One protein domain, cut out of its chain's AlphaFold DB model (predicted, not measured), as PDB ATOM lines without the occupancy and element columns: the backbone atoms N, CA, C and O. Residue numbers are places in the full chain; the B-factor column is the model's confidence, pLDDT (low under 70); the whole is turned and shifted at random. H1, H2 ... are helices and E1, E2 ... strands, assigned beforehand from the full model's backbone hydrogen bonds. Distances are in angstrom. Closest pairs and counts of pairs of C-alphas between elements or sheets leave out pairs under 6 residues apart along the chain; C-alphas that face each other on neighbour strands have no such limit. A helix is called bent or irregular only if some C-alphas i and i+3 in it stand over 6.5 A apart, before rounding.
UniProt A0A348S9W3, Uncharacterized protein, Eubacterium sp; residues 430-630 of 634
ATOM      1  N   GLY A 430      70.554  37.807   7.898       56.28
ATOM      2  CA  GLY A 430      70.139  37.649   9.294       56.28
ATOM      3  C   GLY A 430      71.198  38.169  10.273       56.28
ATOM      4  O   GLY A 430      72.394  38.103   9.993       56.28
ATOM      5  N   SER A 431      70.758  38.676  11.428       61.06
ATOM      6  CA  SER A 431      71.640  39.190  12.488       61.06
ATOM      7  C   SER A 431      72.521  38.112  13.120       61.06
ATOM      8  O   SER A 431      73.569  38.445  13.671       61.06
ATOM      9  N   GLY A 432      72.100  36.847  13.024       71.88
ATOM     10  CA  GLY A 432      72.767  35.699  13.623       71.88
ATOM     11  C   GLY A 432      74.101  35.341  12.968       71.88
ATOM     12  O   GLY A 432      74.361  35.609  11.795       71.88
ATOM     13  N   PHE A 433      74.944  34.674  13.749       77.69
ATOM     14  CA  PHE A 433      76.312  34.313  13.378       77.69
ATOM     15  C   PHE A 433      76.474  32.858  12.909       77.69
ATOM     16  O   PHE A 433      77.596  32.425  12.663       77.69
ATOM     17  N   ILE A 434      75.378  32.102  12.759       82.88
ATOM     18  CA  ILE A 434      75.368  30.730  12.224       82.88
ATOM     19  C   ILE A 434      74.435  30.656  11.006       82.88
ATOM     20  O   ILE A 434      73.272  31.042  11.097       82.88
ATOM     21  N   GLU A 435      74.916  30.118   9.883       79.12
ATOM     22  CA  GLU A 435      74.109  29.777   8.694       79.12
ATOM     23  C   GLU A 435      74.568  28.461   8.092       79.12
ATOM     24  O   GLU A 435      75.760  28.248   7.861       79.12
ATOM     25  N   ASP A 436      73.609  27.569   7.852       80.38
ATOM     26  CA  ASP A 436      73.850  26.231   7.308       80.38
ATOM     27  C   ASP A 436      74.934  25.451   8.079       80.38
ATOM     28  O   ASP A 436      75.711  24.693   7.504       80.38
ATOM     29  N   GLY A 437      75.006  25.667   9.400       81.06
ATOM     30  CA  GLY A 437      76.005  25.061  10.287       81.06
ATOM     31  C   GLY A 437      77.380  25.742  10.296       81.06
ATOM     32  O   GLY A 437      78.234  25.327  11.071       81.06
ATOM     33  N   ASN A 438      77.588  26.793   9.495       85.25
ATOM     34  CA  ASN A 438      78.850  27.532   9.400       85.25
ATOM     35  C   ASN A 438      78.821  28.806  10.251       85.25
ATOM     36  O   ASN A 438      77.816  29.522  10.263       85.25
ATOM     37  N   MET A 439      79.940  29.135  10.898       87.88
ATOM     38  CA  MET A 439      80.117  30.418  11.585       87.88
ATOM     39  C   MET A 439      80.370  31.549  10.582       87.88
ATOM     40  O   MET A 439      81.335  31.509   9.816       87.88
ATOM     41  N   LYS A 440      79.518  32.573  10.600       89.50
ATOM     42  CA  LYS A 440      79.665  33.777   9.775       89.50
ATOM     43  C   LYS A 440      80.625  34.766  10.402       89.50
ATOM     44  O   LYS A 440      80.600  34.949  11.613       89.50
ATOM     45  N   TYR A 441      81.390  35.474   9.579       90.56
ATOM     46  CA  TYR A 441      82.203  36.596  10.042       90.56
ATOM     47  C   TYR A 441      82.450  37.642   8.947       90.56
ATOM     48  O   TYR A 441      82.457  37.352   7.747       90.56
ATOM     49  N   GLU A 442      82.668  38.890   9.355       91.62
ATOM     50  CA  GLU A 442      82.939  40.015   8.460       91.62
ATOM     51  C   GLU A 442      84.449  40.164   8.224       91.62
ATOM     52  O   GLU A 442      85.131  40.943   8.896       91.62
ATOM     53  N   TYR A 443      84.994  39.415   7.259       91.31
ATOM     54  CA  TYR A 443      86.419  39.482   6.904       91.31
ATOM     55  C   TYR A 443      86.842  40.868   6.404       91.31
ATOM     56  O   TYR A 443      87.925  41.347   6.740       91.31
ATOM     57  N   ARG A 444      85.978  41.571   5.653       90.38
ATOM     58  CA  ARG A 444      86.337  42.856   5.024       90.38
ATOM     59  C   ARG A 444      86.724  43.908   6.063       90.38
ATOM     60  O   ARG A 444      87.488  44.818   5.736       90.38
ATOM     61  N   SER A 445      86.227  43.769   7.293       92.38
ATOM     62  CA  SER A 445      86.514  44.670   8.410       92.38
ATOM     63  C   SER A 445      87.993  44.756   8.782       92.38
ATOM     64  O   SER A 445      88.418  45.807   9.272       92.38
ATOM     65  N   VAL A 446      88.816  43.758   8.433       92.25
ATOM     66  CA  VAL A 446      90.275  43.818   8.636       92.25
ATOM     67  C   VAL A 446      90.898  45.008   7.899       92.25
ATOM     68  O   VAL A 446      91.784  45.674   8.433       92.25
ATOM     69  N   ASN A 447      90.336  45.364   6.740       91.38
ATOM     70  CA  ASN A 447      90.810  46.435   5.865       91.38
ATOM     71  C   ASN A 447      90.017  47.744   6.003       91.38
ATOM     72  O   ASN A 447      90.280  48.698   5.273       91.38
ATOM     73  N   TRP A 448      89.020  47.811   6.889       93.00
ATOM     74  CA  TRP A 448      88.281  49.055   7.132       93.00
ATOM     75  C   TRP A 448      89.106  50.004   8.003       93.00
ATOM     76  O   TRP A 448      89.776  49.561   8.937       93.00
ATOM     77  N   ASP A 449      89.056  51.298   7.695       92.62
ATOM     78  CA  ASP A 449      89.523  52.350   8.595       92.62
ATOM     79  C   ASP A 449      88.423  52.711   9.609       92.62
ATOM     80  O   ASP A 449      87.279  52.256   9.497       92.62
ATOM     81  N   ASN A 450      88.758  53.524  10.616       92.75
ATOM     82  CA  ASN A 450      87.800  53.909  11.660       92.75
ATOM     83  C   ASN A 450      86.553  54.574  11.081       92.75
ATOM     84  O   ASN A 450      85.450  54.316  11.553       92.75
ATOM     85  N   LYS A 451      86.729  55.396  10.037       91.12
ATOM     86  CA  LYS A 451      85.626  56.096   9.384       91.12
ATOM     87  C   LYS A 451      84.642  55.100   8.779       91.12
ATOM     88  O   LYS A 451      83.448  55.202   9.016       91.12
ATOM     89  N   LYS A 452      85.130  54.102   8.045       90.62
ATOM     90  CA  LYS A 452      84.285  53.071   7.440       90.62
ATOM     91  C   LYS A 452      83.585  52.196   8.483       90.62
ATOM     92  O   LYS A 452      82.458  51.774   8.249       90.62
ATOM     93  N   ILE A 453      84.228  51.930   9.624       92.12
ATOM     94  CA  ILE A 453      83.605  51.224  10.756       92.12
ATOM     95  C   ILE A 453      82.467  52.069  11.345       92.12
ATOM     96  O   ILE A 453      81.365  51.558  11.524       92.12
ATOM     97  N   GLU A 454      82.708  53.356  11.600       91.44
ATOM     98  CA  GLU A 454      81.683  54.294  12.071       91.44
ATOM     99  C   GLU A 454      80.500  54.362  11.098       91.44
ATOM    100  O   GLU A 454      79.373  54.083  11.501       91.44
ATOM    101  N   GLU A 455      80.755  54.614   9.811       89.94
ATOM    102  CA  GLU A 455      79.723  54.677   8.768       89.94
ATOM    103  C   GLU A 455      78.894  53.381   8.714       89.94
ATOM    104  O   GLU A 455      77.669  53.422   8.607       89.94
ATOM    105  N   TYR A 456      79.534  52.214   8.827       89.62
ATOM    106  CA  TYR A 456      78.853  50.921   8.812       89.62
ATOM    107  C   TYR A 456      77.861  50.763   9.982       89.62
ATOM    108  O   TYR A 456      76.690  50.435   9.770       89.62
ATOM    109  N   PHE A 457      78.293  51.042  11.216       91.06
ATOM    110  CA  PHE A 457      77.439  50.922  12.405       91.06
ATOM    111  C   PHE A 457      76.412  52.057  12.531       91.06
ATOM    112  O   PHE A 457      75.341  51.856  13.110       91.06
ATOM    113  N   GLU A 458      76.678  53.236  11.966       90.69
ATOM    114  CA  GLU A 458      75.676  54.297  11.829       90.69
ATOM    115  C   GLU A 458      74.542  53.870  10.890       90.69
ATOM    116  O   GLU A 458      73.376  54.069  11.226       90.69
ATOM    117  N   ASN A 459      74.845  53.198   9.776       87.69
ATOM    118  CA  ASN A 459      73.812  52.659   8.885       87.69
ATOM    119  C   ASN A 459      72.988  51.542   9.546       87.69
ATOM    120  O   ASN A 459      71.765  51.524   9.416       87.69
ATOM    121  N   LEU A 460      73.620  50.653  10.322       88.62
ATOM    122  CA  LEU A 460      72.883  49.682  11.142       88.62
ATOM    123  C   LEU A 460      71.954  50.380  12.140       88.62
ATOM    124  O   LEU A 460      70.791  50.007  12.283       88.62
ATOM    125  N   SER A 461      72.448  51.439  12.783       90.75
ATOM    126  CA  SER A 461      71.660  52.241  13.720       90.75
ATOM    127  C   SER A 461      70.478  52.918  13.026       90.75
ATOM    128  O   SER A 461      69.374  52.861  13.557       90.75
ATOM    129  N   LEU A 462      70.649  53.482  11.821       88.81
ATOM    130  CA  LEU A 462      69.554  54.034  11.005       88.81
ATOM    131  C   LEU A 462      68.450  53.006  10.753       88.81
ATOM    132  O   LEU A 462      67.278  53.318  10.954       88.81
ATOM    133  N   GLN A 463      68.829  51.776  10.414       85.62
ATOM    134  CA  GLN A 463      67.910  50.664  10.153       85.62
ATOM    135  C   GLN A 463      67.332  50.021  11.425       85.62
ATOM    136  O   GLN A 463      66.608  49.032  11.328       85.62
ATOM    137  N   ASN A 464      67.660  50.552  12.606       86.81
ATOM    138  CA  ASN A 464      67.324  49.974  13.905       86.81
ATOM    139  C   ASN A 464      67.750  48.497  14.021       86.81
ATOM    140  O   ASN A 464      66.995  47.640  14.478       86.81
ATOM    141  N   ARG A 465      68.968  48.193  13.555       86.62
ATOM    142  CA  ARG A 465      69.570  46.856  13.562       86.62
ATOM    143  C   ARG A 465      70.845  46.827  14.398       86.62
ATOM    144  O   ARG A 465      71.607  47.792  14.448       86.62
ATOM    145  N   ALA A 466      71.091  45.669  14.993       87.25
ATOM    146  CA  ALA A 466      72.370  45.286  15.573       87.25
ATOM    147  C   ALA A 466      72.849  43.985  14.912       87.25
ATOM    148  O   ALA A 466      72.063  43.258  14.297       87.25
ATOM    149  N   VAL A 467      74.141  43.705  15.026       86.69
ATOM    150  CA  VAL A 467      74.783  42.513  14.461       86.69
ATOM    151  C   VAL A 467      75.334  41.647  15.579       86.69
ATOM    152  O   VAL A 467      75.873  42.166  16.555       86.69
ATOM    153  N   GLU A 468      75.217  40.331  15.424       87.50
ATOM    154  CA  GLU A 468      75.771  39.373  16.381       87.50
ATOM    155  C   GLU A 468      77.061  38.735  15.862       87.50
ATOM    156  O   GLU A 468      77.862  38.262  16.659       87.50
ATOM    157  N   TYR A 469      77.300  38.748  14.548       89.69
ATOM    158  CA  TYR A 469      78.461  38.094  13.947       89.69
ATOM    159  C   TYR A 469      79.800  38.798  14.215       89.69
ATOM    160  O   TYR A 469      79.853  40.025  14.347       89.69
ATOM    161  N   PRO A 470      80.901  38.027  14.265       92.75
ATOM    162  CA  PRO A 470      82.230  38.548  14.532       92.75
ATOM    163  C   PRO A 470      82.860  39.345  13.376       92.75
ATOM    164  O   PRO A 470      82.603  39.107  12.194       92.75
ATOM    165  N   PHE A 471      83.756  40.265  13.739       95.06
ATOM    166  CA  PHE A 471      84.513  41.158  12.856       95.06
ATOM    167  C   PHE A 471      86.010  40.875  12.969       95.06
ATOM    168  O   PHE A 471      86.556  40.881  14.072       95.06
ATOM    169  N   VAL A 472      86.701  40.679  11.846       95.25
ATOM    170  CA  VAL A 472      88.158  40.479  11.840       95.25
ATOM    171  C   VAL A 472      88.868  41.801  12.117       95.25
ATOM    172  O   VAL A 472      88.803  42.748  11.335       95.25
ATOM    173  N   VAL A 473      89.594  41.864  13.229       96.50
ATOM    174  CA  VAL A 473      90.324  43.069  13.648       96.50
ATOM    175  C   VAL A 473      91.814  42.991  13.341       96.50
ATOM    176  O   VAL A 473      92.456  44.024  13.157       96.50
ATOM    177  N   GLN A 474      92.376  41.782  13.295       94.81
ATOM    178  CA  GLN A 474      93.777  41.535  12.965       94.81
ATOM    179  C   GLN A 474      93.891  40.218  12.200       94.81
ATOM    180  O   GLN A 474      93.165  39.264  12.477       94.81
ATOM    181  N   GLU A 475      94.829  40.173  11.263       95.12
ATOM    182  CA  GLU A 475      95.146  38.991  10.472       95.12
ATOM    183  C   GLU A 475      96.651  38.736  10.540       95.12
ATOM    184  O   GLU A 475      97.471  39.658  10.464       95.12
ATOM    185  N   TRP A 476      97.004  37.464  10.675       96.06
ATOM    186  CA  TRP A 476      98.327  36.948  10.372       96.06
ATOM    187  C   TRP A 476      98.176  35.882   9.298       96.06
ATOM    188  O   TRP A 476      97.331  35.005   9.433       96.06
ATOM    189  N   ASN A 477      98.996  35.938   8.254       93.81
ATOM    190  CA  ASN A 477      99.030  34.914   7.222       93.81
ATOM    191  C   ASN A 477     100.471  34.498   6.923       93.81
ATOM    192  O   ASN A 477     101.417  35.285   7.046       93.81
ATOM    193  N   LYS A 478     100.649  33.226   6.573       93.75
ATOM    194  CA  LYS A 478     101.941  32.680   6.171       93.75
ATOM    195  C   LYS A 478     101.746  31.480   5.263       93.75
ATOM    196  O   LYS A 478     101.123  30.491   5.639       93.75
ATOM    197  N   GLU A 479     102.350  31.550   4.088       92.56
ATOM    198  CA  GLU A 479     102.498  30.389   3.221       92.56
ATOM    199  C   GLU A 479     103.726  29.587   3.642       92.56
ATOM    200  O   GLU A 479     104.822  30.130   3.821       92.56
ATOM    201  N   VAL A 480     103.551  28.277   3.783       89.88
ATOM    202  CA  VAL A 480     104.629  27.357   4.135       89.88
ATOM    203  C   VAL A 480     104.718  26.216   3.137       89.88
ATOM    204  O   VAL A 480     103.716  25.748   2.593       89.88
ATOM    205  N   SER A 481     105.943  25.751   2.889       86.62
ATOM    206  CA  SER A 481     106.171  24.549   2.094       86.62
ATOM    207  C   SER A 481     106.022  23.300   2.958       86.62
ATOM    208  O   SER A 481     106.626  23.220   4.028       86.62
ATOM    209  N   ILE A 482     105.256  22.326   2.469       84.56
ATOM    210  CA  ILE A 482     105.049  21.026   3.115       84.56
ATOM    211  C   ILE A 482     105.466  19.885   2.185       84.56
ATOM    212  O   ILE A 482     105.257  19.943   0.972       84.56
ATOM    213  N   ASN A 483     106.036  18.824   2.754       81.56
ATOM    214  CA  ASN A 483     106.469  17.639   2.005       81.56
ATOM    215  C   ASN A 483     105.417  16.514   1.942       81.56
ATOM    216  O   ASN A 483     105.694  15.449   1.392       81.56
ATOM    217  N   ILE A 484     104.211  16.736   2.472       77.62
ATOM    218  CA  ILE A 484     103.093  15.781   2.427       77.62
ATOM    219  C   ILE A 484     102.034  16.228   1.421       77.62
ATOM    220  O   ILE A 484     101.790  17.417   1.239       77.62
ATOM    221  N   SER A 485     101.382  15.265   0.766       69.12
ATOM    222  CA  SER A 485     100.389  15.563  -0.268       69.12
ATOM    223  C   SER A 485      99.057  16.050   0.292       69.12
ATOM    224  O   SER A 485      98.387  16.815  -0.388       69.12
ATOM    225  N   ASN A 486      98.665  15.626   1.495       70.81
ATOM    226  CA  ASN A 486      97.444  16.053   2.180       70.81
ATOM    227  C   ASN A 486      97.769  16.319   3.651       70.81
ATOM    228  O   ASN A 486      98.599  15.610   4.218       70.81
ATOM    229  N   PHE A 487      97.098  17.299   4.250       77.25
ATOM    230  CA  PHE A 487      97.162  17.562   5.681       77.25
ATOM    231  C   PHE A 487      95.764  17.480   6.292       77.25
ATOM    232  O   PHE A 487      94.766  17.628   5.589       77.25
ATOM    233  N   ASP A 488      95.725  17.205   7.589       84.12
ATOM    234  CA  ASP A 488      94.500  17.049   8.359       84.12
ATOM    235  C   ASP A 488      94.360  18.236   9.322       84.12
ATOM    236  O   ASP A 488      95.155  18.383  10.256       84.12
ATOM    237  N   VAL A 489      93.371  19.098   9.067       87.62
ATOM    238  CA  VAL A 489      93.064  20.261   9.915       87.62
ATOM    239  C   VAL A 489      92.670  19.803  11.321       87.62
ATOM    240  O   VAL A 489      93.016  20.472  12.292       87.62
ATOM    241  N   GLU A 490      92.026  18.641  11.469       89.19
ATOM    242  CA  GLU A 490      91.648  18.100  12.776       89.19
ATOM    243  C   GLU A 490      92.887  17.757  13.610       89.19
ATOM    244  O   GLU A 490      92.949  18.079  14.798       89.19
ATOM    245  N   ALA A 491      93.911  17.166  12.989       89.56
ATOM    246  CA  ALA A 491      95.176  16.877  13.657       89.56
ATOM    247  C   ALA A 491      95.877  18.161  14.135       89.56
ATOM    248  O   ALA A 491      96.377  18.201  15.258       89.56
ATOM    249  N   ILE A 492      95.866  19.222  13.321       91.81
ATOM    250  CA  ILE A 492      96.385  20.542  13.716       91.81
ATOM    251  C   ILE A 492      95.552  21.118  14.869       91.81
ATOM    252  O   ILE A 492      96.113  21.599  15.850       91.81
ATOM    253  N   GLY A 493      94.222  21.011  14.798       93.75
ATOM    254  CA  GLY A 493      93.308  21.451  15.852       93.75
ATOM    255  C   GLY A 493      93.566  20.772  17.195       93.75
ATOM    256  O   GLY A 493      93.550  21.446  18.221       93.75
ATOM    257  N   ARG A 494      93.880  19.470  17.202       94.38
ATOM    258  CA  ARG A 494      94.268  18.739  18.422       94.38
ATOM    259  C   ARG A 494      95.596  19.231  18.995       94.38
ATOM    260  O   ARG A 494      95.670  19.457  20.193       94.38
ATOM    261  N   LEU A 495      96.603  19.472  18.150       95.50
ATOM    262  CA  LEU A 495      97.882  20.038  18.600       95.50
ATOM    263  C   LEU A 495      97.705  21.430  19.218       95.50
ATOM    264  O   LEU A 495      98.324  21.741  20.233       95.50
ATOM    265  N   ILE A 496      96.841  22.257  18.624       96.19
ATOM    266  CA  ILE A 496      96.476  23.556  19.192       96.19
ATOM    267  C   ILE A 496      95.754  23.351  20.531       96.19
ATOM    268  O   ILE A 496      96.125  23.985  21.512       96.19
ATOM    269  N   ALA A 497      94.771  22.452  20.612       94.81
ATOM    270  CA  ALA A 497      94.055  22.164  21.856       94.81
ATOM    271  C   ALA A 497      94.999  21.738  22.992       94.81
ATOM    272  O   ALA A 497      94.941  22.317  24.077       94.81
ATOM    273  N   ASP A 498      95.909  20.799  22.725       95.75
ATOM    274  CA  ASP A 498      96.889  20.312  23.698       95.75
ATOM    275  C   ASP A 498      97.800  21.452  24.182       95.75
ATOM    276  O   ASP A 498      97.958  21.658  25.386       95.75
ATOM    277  N   ALA A 499      98.320  22.272  23.261       95.62
ATOM    278  CA  ALA A 499      99.166  23.413  23.605       95.62
ATOM    279  C   ALA A 499      98.434  24.454  24.472       95.62
ATOM    280  O   ALA A 499      99.025  25.026  25.394       95.62
ATOM    281  N   PHE A 500      97.149  24.705  24.212       93.94
ATOM    282  CA  PHE A 500      96.349  25.611  25.038       93.94
ATOM    283  C   PHE A 500      96.062  25.026  26.422       93.94
ATOM    284  O   PHE A 500      96.155  25.770  27.398       93.94
ATOM    285  N   ILE A 501      95.803  23.720  26.534       92.44
ATOM    286  CA  ILE A 501      95.646  23.042  27.829       92.44
ATOM    287  C   ILE A 501      96.937  23.136  28.648       92.44
ATOM    288  O   ILE A 501      96.894  23.456  29.836       92.44
ATOM    289  N   GLU A 502      98.097  22.928  28.027       94.25
ATOM    290  CA  GLU A 502      99.393  23.014  28.708       94.25
ATOM    291  C   GLU A 502      99.712  24.431  29.212       94.25
ATOM    292  O   GLU A 502     100.245  24.593  30.312       94.25
ATOM    293  N   ASN A 503      99.382  25.464  28.431       92.88
ATOM    294  CA  ASN A 503      99.757  26.850  28.738       92.88
ATOM    295  C   ASN A 503      98.706  27.615  29.554       92.88
ATOM    296  O   ASN A 503      99.055  28.506  30.333       92.88
ATOM    297  N   TYR A 504      97.425  27.296  29.373       88.94
ATOM    298  CA  TYR A 504      96.298  28.043  29.937       88.94
ATOM    299  C   TYR A 504      95.301  27.164  30.707       88.94
ATOM    300  O   TYR A 504      94.313  27.691  31.224       88.94
ATOM    301  N   GLY A 505      95.548  25.856  30.828       86.81
ATOM    302  CA  GLY A 505      94.599  24.913  31.415       86.81
ATOM    303  C   GLY A 505      93.319  24.830  30.587       86.81
ATOM    304  O   GLY A 505      93.316  25.044  29.380       86.81
ATOM    305  N   GLU A 506      92.192  24.585  31.247       84.94
ATOM    306  CA  GLU A 506      90.901  24.488  30.562       84.94
ATOM    307  C   GLU A 506      90.329  25.851  30.150       84.94
ATOM    308  O   GLU A 506      89.244  25.882  29.593       84.94
ATOM    309  N   ARG A 507      91.020  26.983  30.376       84.81
ATOM    310  CA  ARG A 507      90.505  28.356  30.162       84.81
ATOM    311  C   ARG A 507      90.012  28.641  28.733       84.81
ATOM    312  O   ARG A 507      89.153  29.499  28.537       84.81
ATOM    313  N   PHE A 508      90.584  27.956  27.748       90.00
ATOM    314  CA  PHE A 508      90.196  28.075  26.346       90.00
ATOM    315  C   PHE A 508      89.596  26.769  25.848       90.00
ATOM    316  O   PHE A 508      90.147  25.697  26.098       90.00
ATOM    317  N   SER A 509      88.514  26.865  25.081       90.25
ATOM    318  CA  SER A 509      88.037  25.760  24.262       90.25
ATOM    319  C   SER A 509      88.542  25.908  22.831       90.25
ATOM    320  O   SER A 509      88.577  27.003  22.266       90.25
ATOM    321  N   VAL A 510      88.950  24.781  22.250       93.31
ATOM    322  CA  VAL A 510      89.352  24.677  20.847       93.31
ATOM    323  C   VAL A 510      88.335  23.788  20.146       93.31
ATOM    324  O   VAL A 510      88.125  22.640  20.537       93.31
ATOM    325  N   ARG A 511      87.655  24.336  19.140       91.75
ATOM    326  CA  ARG A 511      86.559  23.682  18.421       91.75
ATOM    327  C   ARG A 511      86.879  23.617  16.941       91.75
ATOM    328  O   ARG A 511      87.256  24.622  16.348       91.75
ATOM    329  N   LEU A 512      86.690  22.444  16.348       90.88
ATOM    330  CA  LEU A 512      86.738  22.284  14.902       90.88
ATOM    331  C   LEU A 512      85.335  22.502  14.333       90.88
ATOM    332  O   LEU A 512      84.365  21.926  14.828       90.88
ATOM    333  N   GLY A 513      85.233  23.323  13.300       90.19
ATOM    334  CA  GLY A 513      83.990  23.570  12.587       90.19
ATOM    335  C   GLY A 513      84.267  24.182  11.226       90.19
ATOM    336  O   GLY A 513      85.393  24.155  10.734       90.19
ATOM    337  N   THR A 514      83.238  24.761  10.630       91.12
ATOM    338  CA  THR A 514      83.337  25.462   9.354       91.12
ATOM    339  C   THR A 514      82.964  26.927   9.541       91.12
ATOM    340  O   THR A 514      82.077  27.267  10.329       91.12
ATOM    341  N   SER A 515      83.645  27.816   8.827       89.81
ATOM    342  CA  SER A 515      83.335  29.246   8.812       89.81
ATOM    343  C   SER A 515      83.144  29.756   7.388       89.81
ATOM    344  O   SER A 515      83.587  29.129   6.425       89.81
ATOM    345  N   LYS A 516      82.441  30.880   7.241       88.75
ATOM    346  CA  LYS A 516      82.140  31.505   5.948       88.75
ATOM    347  C   LYS A 516      82.114  33.028   6.087       88.75
ATOM    348  O   LYS A 516      81.623  33.550   7.089       88.75
ATOM    349  N   THR A 517      82.613  33.752   5.089       86.94
ATOM    350  CA  THR A 517      82.577  35.220   5.095       86.94
ATOM    351  C   THR A 517      81.198  35.762   4.703       86.94
ATOM    352  O   THR A 517      80.431  35.132   3.972       86.94
ATOM    353  N   MET A 518      80.876  36.969   5.184       79.50
ATOM    354  CA  MET A 518      79.590  37.646   4.937       79.50
ATOM    355  C   MET A 518      79.326  38.035   3.471       79.50
ATOM    356  O   MET A 518      78.198  38.382   3.124       79.50
ATOM    357  N   ASP A 519      80.331  38.029   2.597       70.06
ATOM    358  CA  ASP A 519      80.209  38.494   1.212       70.06
ATOM    359  C   ASP A 519      79.706  37.425   0.224       70.06
ATOM    360  O   ASP A 519      79.651  37.701  -0.966       70.06
ATOM    361  N   ASN A 520      79.252  36.251   0.684       59.91
ATOM    362  CA  ASN A 520      78.636  35.172  -0.119       59.91
ATOM    363  C   ASN A 520      79.488  34.591  -1.269       59.91
ATOM    364  O   ASN A 520      79.067  33.612  -1.884       59.91
ATOM    365  N   TYR A 521      80.674  35.137  -1.539       61.22
ATOM    366  CA  TYR A 521      81.566  34.696  -2.614       61.22
ATOM    367  C   TYR A 521      82.566  33.613  -2.181       61.22
ATOM    368  O   TYR A 521      83.202  33.019  -3.048       61.22
ATOM    369  N   SER A 522      82.702  33.329  -0.878       67.12
ATOM    370  CA  SER A 522      83.581  32.270  -0.366       67.12
ATOM    371  C   SER A 522      82.825  30.961  -0.111       67.12
ATOM    372  O   SER A 522      81.766  30.961   0.532       67.12
ATOM    373  N   GLU A 523      83.403  29.834  -0.524       79.62
ATOM    374  CA  GLU A 523      82.988  28.521  -0.020       79.62
ATOM    375  C   GLU A 523      83.294  28.410   1.489       79.62
ATOM    376  O   GLU A 523      84.234  29.055   1.964       79.62
ATOM    377  N   PRO A 524      82.507  27.644   2.269       86.38
ATOM    378  CA  PRO A 524      82.837  27.377   3.665       86.38
ATOM    379  C   PRO A 524      84.227  26.749   3.816       86.38
ATOM    380  O   PRO A 524      84.601  25.874   3.038       86.38
ATOM    381  N   MET A 525      84.970  27.171   4.838       87.94
ATOM    382  CA  MET A 525      86.329  26.703   5.110       87.94
ATOM    383  C   MET A 525      86.412  26.000   6.463       87.94
ATOM    384  O   MET A 525      85.862  26.488   7.457       87.94
ATOM    385  N   ASP A 526      87.164  24.899   6.521       90.56
ATOM    386  CA  ASP A 526      87.521  24.252   7.785       90.56
ATOM    387  C   ASP A 526      88.269  25.244   8.680       90.56
ATOM    388  O   ASP A 526      89.238  25.891   8.275       90.56
ATOM    389  N   THR A 527      87.777  25.396   9.904       93.31
ATOM    390  CA  THR A 527      88.208  26.433  10.836       93.31
ATOM    391  C   THR A 527      88.372  25.847  12.226       93.31
ATOM    392  O   THR A 527      87.482  25.181  12.758       93.31
ATOM    393  N   ILE A 528      89.517  26.132  12.836       96.12
ATOM    394  CA  ILE A 528      89.775  25.852  14.244       96.12
ATOM    395  C   ILE A 528      89.462  27.137  15.011       96.12
ATOM    396  O   ILE A 528      90.163  28.138  14.865       96.12
ATOM    397  N   SER A 529      88.396  27.115  15.802       94.25
ATOM    398  CA  SER A 529      87.960  28.234  16.634       94.25
ATOM    399  C   SER A 529      88.500  28.094  18.048       94.25
ATOM    400  O   SER A 529      88.363  27.035  18.662       94.25
ATOM    401  N   ILE A 530      89.068  29.169  18.583       94.69
ATOM    402  CA  ILE A 530      89.641  29.223  19.929       94.69
ATOM    403  C   ILE A 530      88.894  30.295  20.723       94.69
ATOM    404  O   ILE A 530      88.924  31.475  20.365       94.69
ATOM    405  N   MET A 531      88.234  29.874  21.802       90.75
ATOM    406  CA  MET A 531      87.290  30.689  22.575       90.75
ATOM    407  C   MET A 531      87.638  30.655  24.064       90.75
ATOM    408  O   MET A 531      87.962  29.598  24.598       90.75
ATOM    409  N   ALA A 532      87.555  31.791  24.757       87.38
ATOM    410  CA  ALA A 532      87.763  31.866  26.208       87.38
ATOM    411  C   ALA A 532      86.431  31.705  26.966       87.38
ATOM    412  O   ALA A 532      85.894  32.679  27.496       87.38
ATOM    413  N   ASP A 533      85.865  30.494  26.987       80.75
ATOM    414  CA  ASP A 533      84.466  30.258  27.385       80.75
ATOM    415  C   ASP A 533      84.243  29.147  28.429       80.75
ATOM    416  O   ASP A 533      83.096  28.780  28.708       80.75
ATOM    417  N   SER A 534      85.301  28.616  29.036       72.94
ATOM    418  CA  SER A 534      85.204  27.424  29.889       72.94
ATOM    419  C   SER A 534      84.795  27.677  31.342       72.94
ATOM    420  O   SER A 534      84.158  26.812  31.941       72.94
ATOM    421  N   ASP A 535      85.083  28.854  31.905       72.50
ATOM    422  CA  ASP A 535      84.709  29.224  33.277       72.50
ATOM    423  C   ASP A 535      84.213  30.682  33.393       72.50
ATOM    424  O   ASP A 535      84.281  31.463  32.442       72.50
ATOM    425  N   GLU A 536      83.645  31.051  34.548       69.06
ATOM    426  CA  GLU A 536      83.109  32.405  34.773       69.06
ATOM    427  C   GLU A 536      84.188  33.500  34.725       69.06
ATOM    428  O   GLU A 536      83.898  34.619  34.305       69.06
ATOM    429  N   GLU A 537      85.433  33.219  35.113       70.06
ATOM    430  CA  GLU A 537      86.519  34.208  35.084       70.06
ATOM    431  C   GLU A 537      86.998  34.468  33.645       70.06
ATOM    432  O   GLU A 537      87.291  35.607  33.270       70.06
ATOM    433  N   ALA A 538      87.028  33.430  32.809       70.38
ATOM    434  CA  ALA A 538      87.276  33.510  31.375       70.38
ATOM    435  C   ALA A 538      86.160  34.288  30.667       70.38
ATOM    436  O   ALA A 538      86.451  35.237  29.934       70.38
ATOM    437  N   LYS A 539      84.898  33.967  30.982       69.50
ATOM    438  CA  LYS A 539      83.710  34.645  30.441       69.50
ATOM    439  C   LYS A 539      83.641  36.121  30.819       69.50
ATOM    440  O   LYS A 539      83.248  36.931  29.988       69.50
ATOM    441  N   ASN A 540      84.087  36.478  32.022       70.69
ATOM    442  CA  ASN A 540      84.148  37.866  32.488       70.69
ATOM    443  C   ASN A 540      85.403  38.628  32.004       70.69
ATOM    444  O   ASN A 540      85.576  39.801  32.338       70.69
ATOM    445  N   GLY A 541      86.297  37.971  31.256       78.25
ATOM    446  CA  GLY A 541      87.537  38.536  30.720       78.25
ATOM    447  C   GLY A 541      87.397  39.085  29.294       78.25
ATOM    448  O   GLY A 541      86.534  39.904  28.996       78.25
ATOM    449  N   TYR A 542      88.292  38.657  28.397       86.75
ATOM    450  CA  TYR A 542      88.277  39.028  26.973       86.75
ATOM    451  C   TYR A 542      87.575  37.965  26.111       86.75
ATOM    452  O   TYR A 542      88.017  37.683  25.005       86.75
ATOM    453  N   SER A 543      86.505  37.361  26.633       87.50
ATOM    454  CA  SER A 543      85.695  36.323  25.969       87.50
ATOM    455  C   SER A 543      85.059  36.781  24.653       87.50
ATOM    456  O   SER A 543      84.785  35.968  23.782       87.50
ATOM    457  N   TRP A 544      84.895  38.091  24.483       91.75
ATOM    458  CA  TRP A 544      84.459  38.759  23.257       91.75
ATOM    459  C   TRP A 544      85.552  38.872  22.176       91.75
ATOM    460  O   TRP A 544      85.321  39.479  21.129       91.75
ATOM    461  N   ILE A 545      86.746  38.316  22.425       94.62
ATOM    462  CA  ILE A 545      87.834  38.178  21.451       94.62
ATOM    463  C   ILE A 545      88.045  36.695  21.156       94.62
ATOM    464  O   ILE A 545      88.424  35.927  22.042       94.62
ATOM    465  N   GLU A 546      87.874  36.313  19.895       94.06
ATOM    466  CA  GLU A 546      88.074  34.941  19.427       94.06
ATOM    467  C   GLU A 546      89.180  34.847  18.380       94.06
ATOM    468  O   GLU A 546      89.609  35.853  17.805       94.06
ATOM    469  N   TYR A 547      89.646  33.621  18.136       96.44
ATOM    470  CA  TYR A 547      90.684  33.346  17.151       96.44
ATOM    471  C   TYR A 547      90.235  32.232  16.220       96.44
ATOM    472  O   TYR A 547      89.942  31.125  16.671       96.44
ATOM    473  N   PHE A 548      90.217  32.519  14.923       95.94
ATOM    474  CA  PHE A 548      90.019  31.512  13.888       95.94
ATOM    475  C   PHE A 548      91.361  31.181  13.260       95.94
ATOM    476  O   PHE A 548      92.083  32.076  12.822       95.94
ATOM    477  N   VAL A 549      91.681  29.893  13.199       96.38
ATOM    478  CA  VAL A 549      92.836  29.380  12.466       96.38
ATOM    479  C   VAL A 549      92.320  28.608  11.266       96.38
ATOM    480  O   VAL A 549      91.568  27.643  11.417       96.38
ATOM    481  N   THR A 550      92.730  29.037  10.078       92.38
ATOM    482  CA  THR A 550      92.424  28.355   8.822       92.38
ATOM    483  C   THR A 550      93.708  27.865   8.175       92.38
ATOM    484  O   THR A 550      94.798  28.420   8.359       92.38
ATOM    485  N   ALA A 551      93.575  26.777   7.430       90.12
ATOM    486  CA  ALA A 551      94.664  26.165   6.702       90.12
ATOM    487  C   ALA A 551      94.147  25.790   5.314       90.12
ATOM    488  O   ALA A 551      93.288  24.921   5.182       90.12
ATOM    489  N   GLU A 552      94.656  26.451   4.280       86.94
ATOM    490  CA  GLU A 552      94.218  26.257   2.902       86.94
ATOM    491  C   GLU A 552      95.327  25.621   2.067       86.94
ATOM    492  O   GLU A 552      96.477  26.070   2.046       86.94
ATOM    493  N   LYS A 553      94.992  24.549   1.350       84.88
ATOM    494  CA  LYS A 553      95.933  23.883   0.454       84.88
ATOM    495  C   LYS A 553      96.055  24.662  -0.858       84.88
ATOM    496  O   LYS A 553      95.241  24.481  -1.755       84.88
ATOM    497  N   ILE A 554      97.129  25.435  -1.015       84.81
ATOM    498  CA  ILE A 554      97.441  26.114  -2.286       84.81
ATOM    499  C   ILE A 554      97.890  25.095  -3.345       84.81
ATOM    500  O   ILE A 554      97.510  25.161  -4.514       84.81
ATOM    501  N   SER A 555      98.739  24.139  -2.957       82.25
ATOM    502  CA  SER A 555      99.242  23.096  -3.856       82.25
ATOM    503  C   SER A 555      99.630  21.829  -3.089       82.25
ATOM    504  O   SER A 555      99.592  21.784  -1.864       82.25
ATOM    505  N   ASN A 556     100.067  20.778  -3.789       79.00
ATOM    506  CA  ASN A 556     100.580  19.553  -3.150       79.00
ATOM    507  C   ASN A 556     101.860  19.759  -2.320       79.00
ATOM    508  O   ASN A 556     102.338  18.799  -1.726       79.00
ATOM    509  N   LYS A 557     102.445  20.963  -2.332       83.31
ATOM    510  CA  LYS A 557     103.650  21.300  -1.569       83.31
ATOM    511  C   LYS A 557     103.527  22.597  -0.775       83.31
ATOM    512  O   LYS A 557     104.528  23.050  -0.230       83.31
ATOM    513  N   GLN A 558     102.353  23.229  -0.746       88.12
ATOM    514  CA  GLN A 558     102.166  24.525  -0.096       88.12
ATOM    515  C   GLN A 558     100.820  24.606   0.610       88.12
ATOM    516  O   GLN A 558      99.789  24.247   0.036       88.12
ATOM    517  N   VAL A 559     100.856  25.133   1.830       89.69
ATOM    518  CA  VAL A 559      99.683  25.438   2.652       89.69
ATOM    519  C   VAL A 559      99.764  26.894   3.083       89.69
ATOM    520  O   VAL A 559     100.829  27.355   3.498       89.69
ATOM    521  N   ALA A 560      98.650  27.608   2.975       91.69
ATOM    522  CA  ALA A 560      98.464  28.918   3.573       91.69
ATOM    523  C   ALA A 560      97.845  28.745   4.952       91.69
ATOM    524  O   ALA A 560      96.741  28.216   5.070       91.69
ATOM    525  N   PHE A 561      98.538  29.208   5.984       94.25
ATOM    526  CA  PHE A 561      97.933  29.392   7.292       94.25
ATOM    527  C   PHE A 561      97.464  30.828   7.439       94.25
ATOM    528  O   PHE A 561      98.205  31.754   7.098       94.25
ATOM    529  N   ALA A 562      96.276  31.002   8.006       94.88
ATOM    530  CA  ALA A 562      95.815  32.291   8.487       94.88
ATOM    531  C   ALA A 562      95.318  32.180   9.930       94.88
ATOM    532  O   ALA A 562      94.720  31.182  10.331       94.88
ATOM    533  N   ILE A 563      95.596  33.219  10.712       97.06
ATOM    534  CA  ILE A 563      95.063  33.425  12.054       97.06
ATOM    535  C   ILE A 563      94.305  34.745  12.020       97.06
ATOM    536  O   ILE A 563      94.897  35.810  11.813       97.06
ATOM    537  N   TYR A 564      93.002  34.677  12.244       96.81
ATOM    538  CA  TYR A 564      92.141  35.839  12.380       96.81
ATOM    539  C   TYR A 564      91.870  36.076  13.856       96.81
ATOM    540  O   TYR A 564      91.360  35.195  14.539       96.81
ATOM    541  N   THR A 565      92.193  37.268  14.351       97.06
ATOM    542  CA  THR A 565      91.687  37.746  15.642       97.06
ATOM    543  C   THR A 565      90.374  38.472  15.386       97.06
ATOM    544  O   THR A 565      90.338  39.410  14.581       97.06
ATOM    545  N   LEU A 566      89.306  38.056  16.064       96.44
ATOM    546  CA  LEU A 566      87.954  38.553  15.842       96.44
ATOM    547  C   LEU A 566      87.394  39.268  17.075       96.44
ATOM    548  O   LEU A 566      87.598  38.826  18.202       96.44
ATOM    549  N   TYR A 567      86.658  40.355  16.848       96.12
ATOM    550  CA  TYR A 567      85.732  40.945  17.814       96.12
ATOM    551  C   TYR A 567      84.364  40.285  17.660       96.12
ATOM    552  O   TYR A 567      83.834  40.307  16.552       96.12
ATOM    553  N   PHE A 568      83.778  39.752  18.731       93.12
ATOM    554  CA  PHE A 568      82.492  39.056  18.686       93.12
ATOM    555  C   PHE A 568      81.421  39.801  19.500       93.12
ATOM    556  O   PHE A 568      81.357  39.636  20.721       93.12
ATOM    557  N   PRO A 569      80.541  40.585  18.843       92.25
ATOM    558  CA  PRO A 569      79.492  41.347  19.520       92.25
ATOM    559  C   PRO A 569      78.577  40.494  20.410       92.25
ATOM    560  O   PRO A 569      78.255  40.908  21.518       92.25
ATOM    561  N   ALA A 570      78.194  39.289  19.965       88.69
ATOM    562  CA  ALA A 570      77.299  38.405  20.723       88.69
ATOM    563  C   ALA A 570      77.870  37.935  22.071       88.69
ATOM    564  O   ALA A 570      77.114  37.560  22.966       88.69
ATOM    565  N   LEU A 571      79.199  37.941  22.214       88.62
ATOM    566  CA  LEU A 571      79.895  37.546  23.439       88.62
ATOM    567  C   LEU A 571      80.300  38.753  24.297       88.62
ATOM    568  O   LEU A 571      80.809  38.581  25.405       88.62
ATOM    569  N   ASP A 572      80.076  39.978  23.816       90.62
ATOM    570  CA  ASP A 572      80.388  41.194  24.555       90.62
ATOM    571  C   ASP A 572      79.266  41.518  25.547       90.62
ATOM    572  O   ASP A 572      78.190  42.001  25.188       90.62
ATOM    573  N   MET A 573      79.539  41.277  26.832       87.00
ATOM    574  CA  MET A 573      78.597  41.561  27.915       87.00
ATOM    575  C   MET A 573      78.186  43.032  27.995       87.00
ATOM    576  O   MET A 573      77.136  43.330  28.549       87.00
ATOM    577  N   GLU A 574      78.988  43.972  27.481       87.81
ATOM    578  CA  GLU A 574      78.593  45.382  27.446       87.81
ATOM    579  C   GLU A 574      77.549  45.658  26.355       87.81
ATOM    580  O   GLU A 574      76.792  46.626  26.485       87.81
ATOM    581  N   VAL A 575      77.499  44.824  25.312       88.44
ATOM    582  CA  VAL A 575      76.554  44.898  24.189       88.44
ATOM    583  C   VAL A 575      75.280  44.104  24.489       88.44
ATOM    584  O   VAL A 575      74.191  44.541  24.122       88.44
ATOM    585  N   SER A 576      75.377  42.981  25.206       81.50
ATOM    586  CA  SER A 576      74.235  42.104  25.511       81.50
ATOM    587  C   SER A 576      73.294  42.617  26.612       81.50
ATOM    588  O   SER A 576      72.324  41.949  26.953       81.50
ATOM    589  N   ILE A 577      73.530  43.815  27.157       83.69
ATOM    590  CA  ILE A 577      72.641  44.439  28.146       83.69
ATOM    591  C   ILE A 577      71.326  44.855  27.471       83.69
ATOM    592  O   ILE A 577      71.310  45.751  26.623       83.69
ATOM    593  N   ASP A 578      70.211  44.258  27.896       78.12
ATOM    594  CA  ASP A 578      68.876  44.514  27.334       78.12
ATOM    595  C   ASP A 578      68.421  45.971  27.468       78.12
ATOM    596  O   ASP A 578      67.717  46.477  26.601       78.12
ATOM    597  N   SER A 579      68.845  46.673  28.522       82.94
ATOM    598  CA  SER A 579      68.440  48.065  28.760       82.94
ATOM    599  C   SER A 579      69.093  49.085  27.823       82.94
ATOM    600  O   SER A 579      68.715  50.254  27.867       82.94
ATOM    601  N   LYS A 580      70.104  48.693  27.038       87.94
ATOM    602  CA  LYS A 580      70.794  49.597  26.109       87.94
ATOM    603  C   LYS A 580      70.064  49.664  24.777       87.94
ATOM    604  O   LYS A 580      69.708  48.628  24.211       87.94
ATOM    605  N   SER A 581      69.920  50.872  24.240       91.06
ATOM    606  CA  SER A 581      69.378  51.066  22.895       91.06
ATOM    607  C   SER A 581      70.291  50.441  21.837       91.06
ATOM    608  O   SER A 581      71.499  50.279  22.036       91.06
ATOM    609  N   ILE A 582      69.730  50.118  20.671       91.38
ATOM    610  CA  ILE A 582      70.501  49.600  19.529       91.38
ATOM    611  C   ILE A 582      71.630  50.565  19.131       91.38
ATOM    612  O   ILE A 582      72.735  50.135  18.798       91.38
ATOM    613  N   ILE A 583      71.387  51.872  19.238       92.75
ATOM    614  CA  ILE A 583      72.375  52.919  18.956       92.75
ATOM    615  C   ILE A 583      73.548  52.846  19.938       92.75
ATOM    616  O   ILE A 583      74.708  52.927  19.525       92.75
ATOM    617  N   GLU A 584      73.275  52.670  21.234       92.56
ATOM    618  CA  GLU A 584      74.329  52.521  22.238       92.56
ATOM    619  C   GLU A 584      75.128  51.228  22.026       92.56
ATOM    620  O   GLU A 584      76.359  51.260  22.045       92.56
ATOM    621  N   LYS A 585      74.445  50.113  21.739       93.62
ATOM    622  CA  LYS A 585      75.075  48.824  21.413       93.62
ATOM    623  C   LYS A 585      76.035  48.953  20.228       93.62
ATOM    624  O   LYS A 585      77.211  48.611  20.343       93.62
ATOM    625  N   ASN A 586      75.578  49.544  19.127       93.94
ATOM    626  CA  ASN A 586      76.401  49.774  17.939       93.94
ATOM    627  C   ASN A 586      77.596  50.699  18.227       93.94
ATOM    628  O   ASN A 586      78.705  50.452  17.750       93.94
ATOM    629  N   LYS A 587      77.417  51.731  19.062       93.56
ATOM    630  CA  LYS A 587      78.508  52.623  19.481       93.56
ATOM    631  C   LYS A 587      79.596  51.885  20.270       93.56
ATOM    632  O   LYS A 587      80.776  52.176  20.078       93.56
ATOM    633  N   ILE A 588      79.222  50.937  21.131       94.38
ATOM    634  CA  ILE A 588      80.178  50.099  21.874       94.38
ATOM    635  C   ILE A 588      80.975  49.224  20.904       94.38
ATOM    636  O   ILE A 588      82.204  49.211  20.983       94.38
ATOM    637  N   CYS A 589      80.309  48.581  19.938       95.19
ATOM    638  CA  CYS A 589      80.978  47.778  18.912       95.19
ATOM    639  C   CYS A 589      82.043  48.587  18.157       95.19
ATOM    640  O   CYS A 589      83.193  48.157  18.062       95.19
ATOM    641  N   VAL A 590      81.703  49.797  17.691       95.12
ATOM    642  CA  VAL A 590      82.656  50.713  17.030       95.12
ATOM    643  C   VAL A 590      83.871  50.982  17.918       95.12
ATOM    644  O   VAL A 590      85.014  50.852  17.476       95.12
ATOM    645  N   GLN A 591      83.641  51.329  19.188       95.19
ATOM    646  CA  GLN A 591      84.715  51.634  20.135       95.19
ATOM    647  C   GLN A 591      85.644  50.438  20.362       95.19
ATOM    648  O   GLN A 591      86.864  50.609  20.383       95.19
ATOM    649  N   LYS A 592      85.093  49.227  20.506       94.62
ATOM    650  CA  LYS A 592      85.866  47.999  20.740       94.62
ATOM    651  C   LYS A 592      86.668  47.592  19.505       94.62
ATOM    652  O   LYS A 592      87.854  47.295  19.636       94.62
ATOM    653  N   ILE A 593      86.073  47.643  18.312       95.50
ATOM    654  CA  ILE A 593      86.768  47.341  17.052       95.50
ATOM    655  C   ILE A 593      87.931  48.318  16.841       95.50
ATOM    656  O   ILE A 593      89.059  47.882  16.596       95.50
ATOM    657  N   ASN A 594      87.697  49.626  17.002       94.69
ATOM    658  CA  ASN A 594      88.750  50.637  16.863       94.69
ATOM    659  C   ASN A 594      89.858  50.434  17.908       94.69
ATOM    660  O   ASN A 594      91.038  50.428  17.560       94.69
ATOM    661  N   LEU A 595      89.499  50.159  19.168       94.00
ATOM    662  CA  LEU A 595      90.460  49.855  20.234       94.00
ATOM    663  C   LEU A 595      91.375  48.671  19.878       94.00
ATOM    664  O   LEU A 595      92.580  48.729  20.149       94.00
ATOM    665  N   LEU A 596      90.815  47.612  19.285       94.62
ATOM    666  CA  LEU A 596      91.544  46.407  18.883       94.62
ATOM    667  C   LEU A 596      92.441  46.636  17.662       94.62
ATOM    668  O   LEU A 596      93.576  46.152  17.632       94.62
ATOM    669  N   LYS A 597      91.957  47.382  16.663       93.50
ATOM    670  CA  LYS A 597      92.703  47.681  15.432       93.50
ATOM    671  C   LYS A 597      93.846  48.660  15.673       93.50
ATOM    672  O   LYS A 597      94.963  48.439  15.211       93.50
ATOM    673  N   GLU A 598      93.599  49.707  16.451       91.88
ATOM    674  CA  GLU A 598      94.593  50.734  16.772       91.88
ATOM    675  C   GLU A 598      95.529  50.337  17.915       91.88
ATOM    676  O   GLU A 598      96.464  51.069  18.242       91.88
ATOM    677  N   LYS A 599      95.302  49.170  18.530       89.31
ATOM    678  CA  LYS A 599      96.122  48.652  19.627       89.31
ATOM    679  C   LYS A 599      96.193  49.644  20.796       89.31
ATOM    680  O   LYS A 599      97.235  49.775  21.440       89.31
ATOM    681  N   GLN A 600      95.082  50.302  21.124       87.25
ATOM    682  CA  GLN A 600      95.047  51.342  22.162       87.25
ATOM    683  C   GLN A 600      95.204  50.793  23.590       87.25
ATOM    684  O   GLN A 600      95.639  51.522  24.480       87.25
ATOM    685  N   ASN A 601      94.875  49.516  23.832       90.00
ATOM    686  CA  ASN A 601      94.961  48.897  25.158       90.00
ATOM    687  C   ASN A 601      96.140  47.903  25.256       90.00
ATOM    688  O   ASN A 601      96.034  46.772  24.775       90.00
ATOM    689  N   PRO A 602      97.244  48.254  25.952       90.69
ATOM    690  CA  PRO A 602      98.429  47.400  26.044       90.69
ATOM    691  C   PRO A 602      98.185  46.025  26.678       90.69
ATOM    692  O   PRO A 602      98.901  45.078  26.354       90.69
ATOM    693  N   ARG A 603      97.204  45.896  27.586       90.88
ATOM    694  CA  ARG A 603      96.886  44.613  28.233       90.88
ATOM    695  C   ARG A 603      96.202  43.664  27.256       90.88
ATOM    696  O   ARG A 603      96.615  42.513  27.165       90.88
ATOM    697  N   ILE A 604      95.213  44.165  26.516       91.81
ATOM    698  CA  ILE A 604      94.509  43.399  25.476       91.81
ATOM    699  C   ILE A 604      95.483  43.012  24.362       91.81
ATOM    700  O   ILE A 604      95.552  41.849  23.985       91.81
ATOM    701  N   ASN A 605      96.324  43.942  23.906       91.50
ATOM    702  CA  ASN A 605      97.306  43.640  22.863       91.50
ATOM    703  C   ASN A 605      98.295  42.556  23.280       91.50
ATOM    704  O   ASN A 605      98.602  41.677  22.484       91.50
ATOM    705  N   ARG A 606      98.800  42.613  24.519       92.06
ATOM    706  CA  ARG A 606      99.708  41.584  25.034       92.06
ATOM    707  C   ARG A 606      99.013  40.226  25.100       92.06
ATOM    708  O   ARG A 606      99.634  39.221  24.790       92.06
ATOM    709  N   HIS A 607      97.739  40.203  25.482       91.06
ATOM    710  CA  HIS A 607      96.935  38.986  25.487       91.06
ATOM    711  C   HIS A 607      96.795  38.389  24.077       91.06
ATOM    712  O   HIS A 607      97.171  37.236  23.881       91.06
ATOM    713  N   ILE A 608      96.380  39.195  23.093       94.19
ATOM    714  CA  ILE A 608      96.276  38.795  21.677       94.19
ATOM    715  C   ILE A 608      97.621  38.293  21.145       94.19
ATOM    716  O   ILE A 608      97.690  37.247  20.511       94.19
ATOM    717  N   GLN A 609      98.711  39.011  21.431       94.50
ATOM    718  CA  GLN A 609     100.057  38.619  21.008       94.50
ATOM    719  C   GLN A 609     100.485  37.280  21.603       94.50
ATOM    720  O   GLN A 609     101.019  36.448  20.880       94.50
ATOM    721  N   ASN A 610     100.255  37.057  22.899       94.12
ATOM    722  CA  ASN A 610     100.617  35.800  23.551       94.12
ATOM    723  C   ASN A 610      99.848  34.612  22.959       94.12
ATOM    724  O   ASN A 610     100.434  33.553  22.755       94.12
ATOM    725  N   ILE A 611      98.558  34.795  22.667       94.69
ATOM    726  CA  ILE A 611      97.721  33.763  22.049       94.69
ATOM    727  C   ILE A 611      98.174  33.484  20.615       94.69
ATOM    728  O   ILE A 611      98.460  32.336  20.283       94.69
ATOM    729  N   ASN A 612      98.325  34.524  19.791       95.88
ATOM    730  CA  ASN A 612      98.784  34.369  18.412       95.88
ATOM    731  C   ASN A 612     100.172  33.718  18.348       95.88
ATOM    732  O   ASN A 612     100.382  32.839  17.523       95.88
ATOM    733  N   ASN A 613     101.101  34.089  19.234       97.12
ATOM    734  CA  ASN A 613     102.432  33.481  19.274       97.12
ATOM    735  C   ASN A 613     102.378  31.983  19.599       97.12
ATOM    736  O   ASN A 613     103.098  31.222  18.962       97.12
ATOM    737  N   LEU A 614     101.519  31.561  20.534       97.44
ATOM    738  CA  LEU A 614     101.345  30.140  20.846       97.44
ATOM    739  C   LEU A 614     100.796  29.370  19.637       97.44
ATOM    740  O   LEU A 614     101.313  28.312  19.293       97.44
ATOM    741  N   ILE A 615      99.785  29.921  18.955       97.19
ATOM    742  CA  ILE A 615      99.228  29.312  17.740       97.19
ATOM    743  C   ILE A 615     100.312  29.203  16.659       97.19
ATOM    744  O   ILE A 615     100.495  28.135  16.078       97.19
ATOM    745  N   ILE A 616     101.061  30.283  16.408       96.81
ATOM    746  CA  ILE A 616     102.146  30.308  15.417       96.81
ATOM    747  C   ILE A 616     103.207  29.255  15.751       96.81
ATOM    748  O   ILE A 616     103.618  28.520  14.858       96.81
ATOM    749  N   GLU A 617     103.620  29.142  17.016       96.38
ATOM    750  CA  GLU A 617     104.597  28.143  17.458       96.38
ATOM    751  C   GLU A 617     104.126  26.713  17.155       96.38
ATOM    752  O   GLU A 617     104.888  25.915  16.604       96.38
ATOM    753  N   VAL A 618     102.856  26.395  17.433       95.88
ATOM    754  CA  VAL A 618     102.266  25.087  17.107       95.88
ATOM    755  C   VAL A 618     102.279  24.830  15.596       95.88
ATOM    756  O   VAL A 618     102.704  23.759  15.159       95.88
ATOM    757  N   LEU A 619     101.864  25.811  14.787       94.50
ATOM    758  CA  LEU A 619     101.836  25.692  13.324       94.50
ATOM    759  C   LEU A 619     103.245  25.528  12.725       94.50
ATOM    760  O   LEU A 619     103.445  24.736  11.797       94.50
ATOM    761  N   GLU A 620     104.241  26.240  13.254       92.31
ATOM    762  CA  GLU A 620     105.637  26.137  12.817       92.31
ATOM    763  C   GLU A 620     106.263  24.794  13.206       92.31
ATOM    764  O   GLU A 620     106.929  24.169  12.376       92.31
ATOM    765  N   ASN A 621     106.010  24.307  14.424       92.31
ATOM    766  CA  ASN A 621     106.466  22.990  14.870       92.31
ATOM    767  C   ASN A 621     105.855  21.872  14.020       92.31
ATOM    768  O   ASN A 621     106.594  21.036  13.494       92.31
ATOM    769  N   TRP A 622     104.542  21.921  13.779       91.75
ATOM    770  CA  TRP A 622     103.863  20.981  12.888       91.75
ATOM    771  C   TRP A 622     104.481  20.980  11.484       91.75
ATOM    772  O   TRP A 622     104.821  19.923  10.949       91.75
ATOM    773  N   THR A 623     104.705  22.165  10.907       88.25
ATOM    774  CA  THR A 623     105.319  22.312   9.577       88.25
ATOM    775  C   THR A 623     106.721  21.696   9.537       88.25
ATOM    776  O   THR A 623     107.072  20.979   8.595       88.25
ATOM    777  N   ASN A 624     107.536  21.948  10.563       88.88
ATOM    778  CA  ASN A 624     108.891  21.412  10.664       88.88
ATOM    779  C   ASN A 624     108.897  19.884  10.772       88.88
ATOM    780  O   ASN A 624     109.711  19.231  10.120       88.88
ATOM    781  N   ASP A 625     107.998  19.307  11.562       86.81
ATOM    782  CA  ASP A 625     107.935  17.861  11.769       86.81
ATOM    783  C   ASP A 625     107.436  17.131  10.521       86.81
ATOM    784  O   ASP A 625     108.020  16.125  10.107       86.81
ATOM    785  N   VAL A 626     106.436  17.692   9.841       84.88
ATOM    786  CA  VAL A 626     105.974  17.219   8.530       84.88
ATOM    787  C   VAL A 626     107.108  17.220   7.501       84.88
ATOM    788  O   VAL A 626     107.227  16.283   6.711       84.88
ATOM    789  N   ASN A 627     107.974  18.233   7.526       83.19
ATOM    790  CA  ASN A 627     109.100  18.324   6.602       83.19
ATOM    791  C   ASN A 627     110.267  17.393   6.962       83.19
ATOM    792  O   ASN A 627     110.915  16.883   6.048       83.19
ATOM    793  N   LYS A 628     110.508  17.118   8.252       79.50
ATOM    794  CA  LYS A 628     111.536  16.166   8.725       79.50
ATOM    795  C   LYS A 628     111.170  14.705   8.452       79.50
ATOM    796  O   LYS A 628     112.055  13.900   8.176       79.50
ATOM    797  N   ASN A 629     109.884  14.355   8.497       61.66
ATOM    798  CA  ASN A 629     109.414  12.970   8.367       61.66
ATOM    799  C   ASN A 629     109.584  12.351   6.962       61.66
ATOM    800  O   ASN A 629     109.306  11.166   6.788       61.66
ATOM    801  N   VAL A 630     110.066  13.107   5.969       54.41
ATOM    802  CA  VAL A 630     110.336  12.604   4.608       54.41
ATOM    803  C   VAL A 630     111.816  12.228   4.395       54.41
ATOM    804  O   VAL A 630     112.133  11.537   3.432       54.41
TER     805      VAL A 630
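What this domain is: This is residues 430 to 630 of the 634 residues of an uncharacterized protein of Eubacterium sp (UniProt A0A348S9W3). A strongly twisted sheet of six strands has the long helix H6 and the kinked helix H3 over one face and the short H1 on the other, while H2 and H5 lie side by side at one end, H5 packing on E2 and E6 with residues 589 to 597. The 201 printed residues have six named helices and six named strands, in the order E1 H1 H2 E2 H3 E3 E4 H4 E5 E6 H5 H6, a mixed class. The mixed sheet runs E1 E3 E4 E5 E6 E2. The whole is compact, with a radius of gyration of the C-alphas of 17.5 A, and elongated, spanning 59 by 38 by 30 A.

How they stand to each other: E1, residues 438 to 441, is an edge strand, parallel to E3, residues 509 to 517, with N 439 and O 514 2.9 A apart. H1, residues 443 to 447, is on the sheet at a height of 6.7 A. H2, residues 450 to 462, is not on the sheet; it touches H5, residues 582 to 597, at Ser 461 and Ile 583, whose C-alphas are closest at 5.3 A, at a shallow tilt of 16 degrees, opposite ways. E2, residues 471 to 481, the other edge strand, bends by 65 degrees at residue 474; it is antiparallel to E6, residues 558 to 567, with N 471 and O 567 2.8 A apart. H3, residues 489 to 507, is irregular, C-alphas 503 and 506 being 9.3 A apart, and has a kink of 83 degrees near residue 501. It is over E4, residues 525 to 531, at a height of 8.4 A. E3 and E4 form a hairpin, with N 511 and O 529 2.8 A apart. H4, residues 536 to 539, is not on the sheet. E5, residues 545 to 555, is antiparallel to E4, with N 528 and O 549 2.9 A apart, and forms a hairpin with E6, N 552 and O 560 being 2.8 A apart. H6, residues 602 to 628, runs along the strands over E5 and E6 at a height of 9.5 A. H5 and H6 on one face of the sheet make two layers, helices over strands. With residues 614 to 622 H6 touches residues 492 to 500 of H3, the closest C-alphas, Ile 496 and Val 618, being 6.3 A apart, at a steep tilt of 42 degrees, opposite ways. Every O i to N i+4 pair is within hydrogen-bond range in H2, H5 and H6, against 13 of 15 in H3 and 0 of 1 in H1, which has 2 of 2 O i to N i+3 pairs; H4 is too short for an O i to N i+4 pair.

Where its parts are: E1 begins at C-alpha 438, (78.850, 27.532, 9.400), and H6, 38.0 A long, ends at C-alpha 628, (111.536, 16.166, 8.725). E5 measures 31.6 A, E2 and E6 29.3 A each, and H5 22.7 A.

The domain as a whole: The C-alphas farthest apart, of Ser 579 and Val 630, are 60.0 A apart. The printed part has no cut, and the link from E6 to H5, residues 568 to 581, is long. Mean pLDDT of the printed part is 88.2; residues 430 to 431, 485, 520 to 522, 536, 539 and 629 to 630 are under 70.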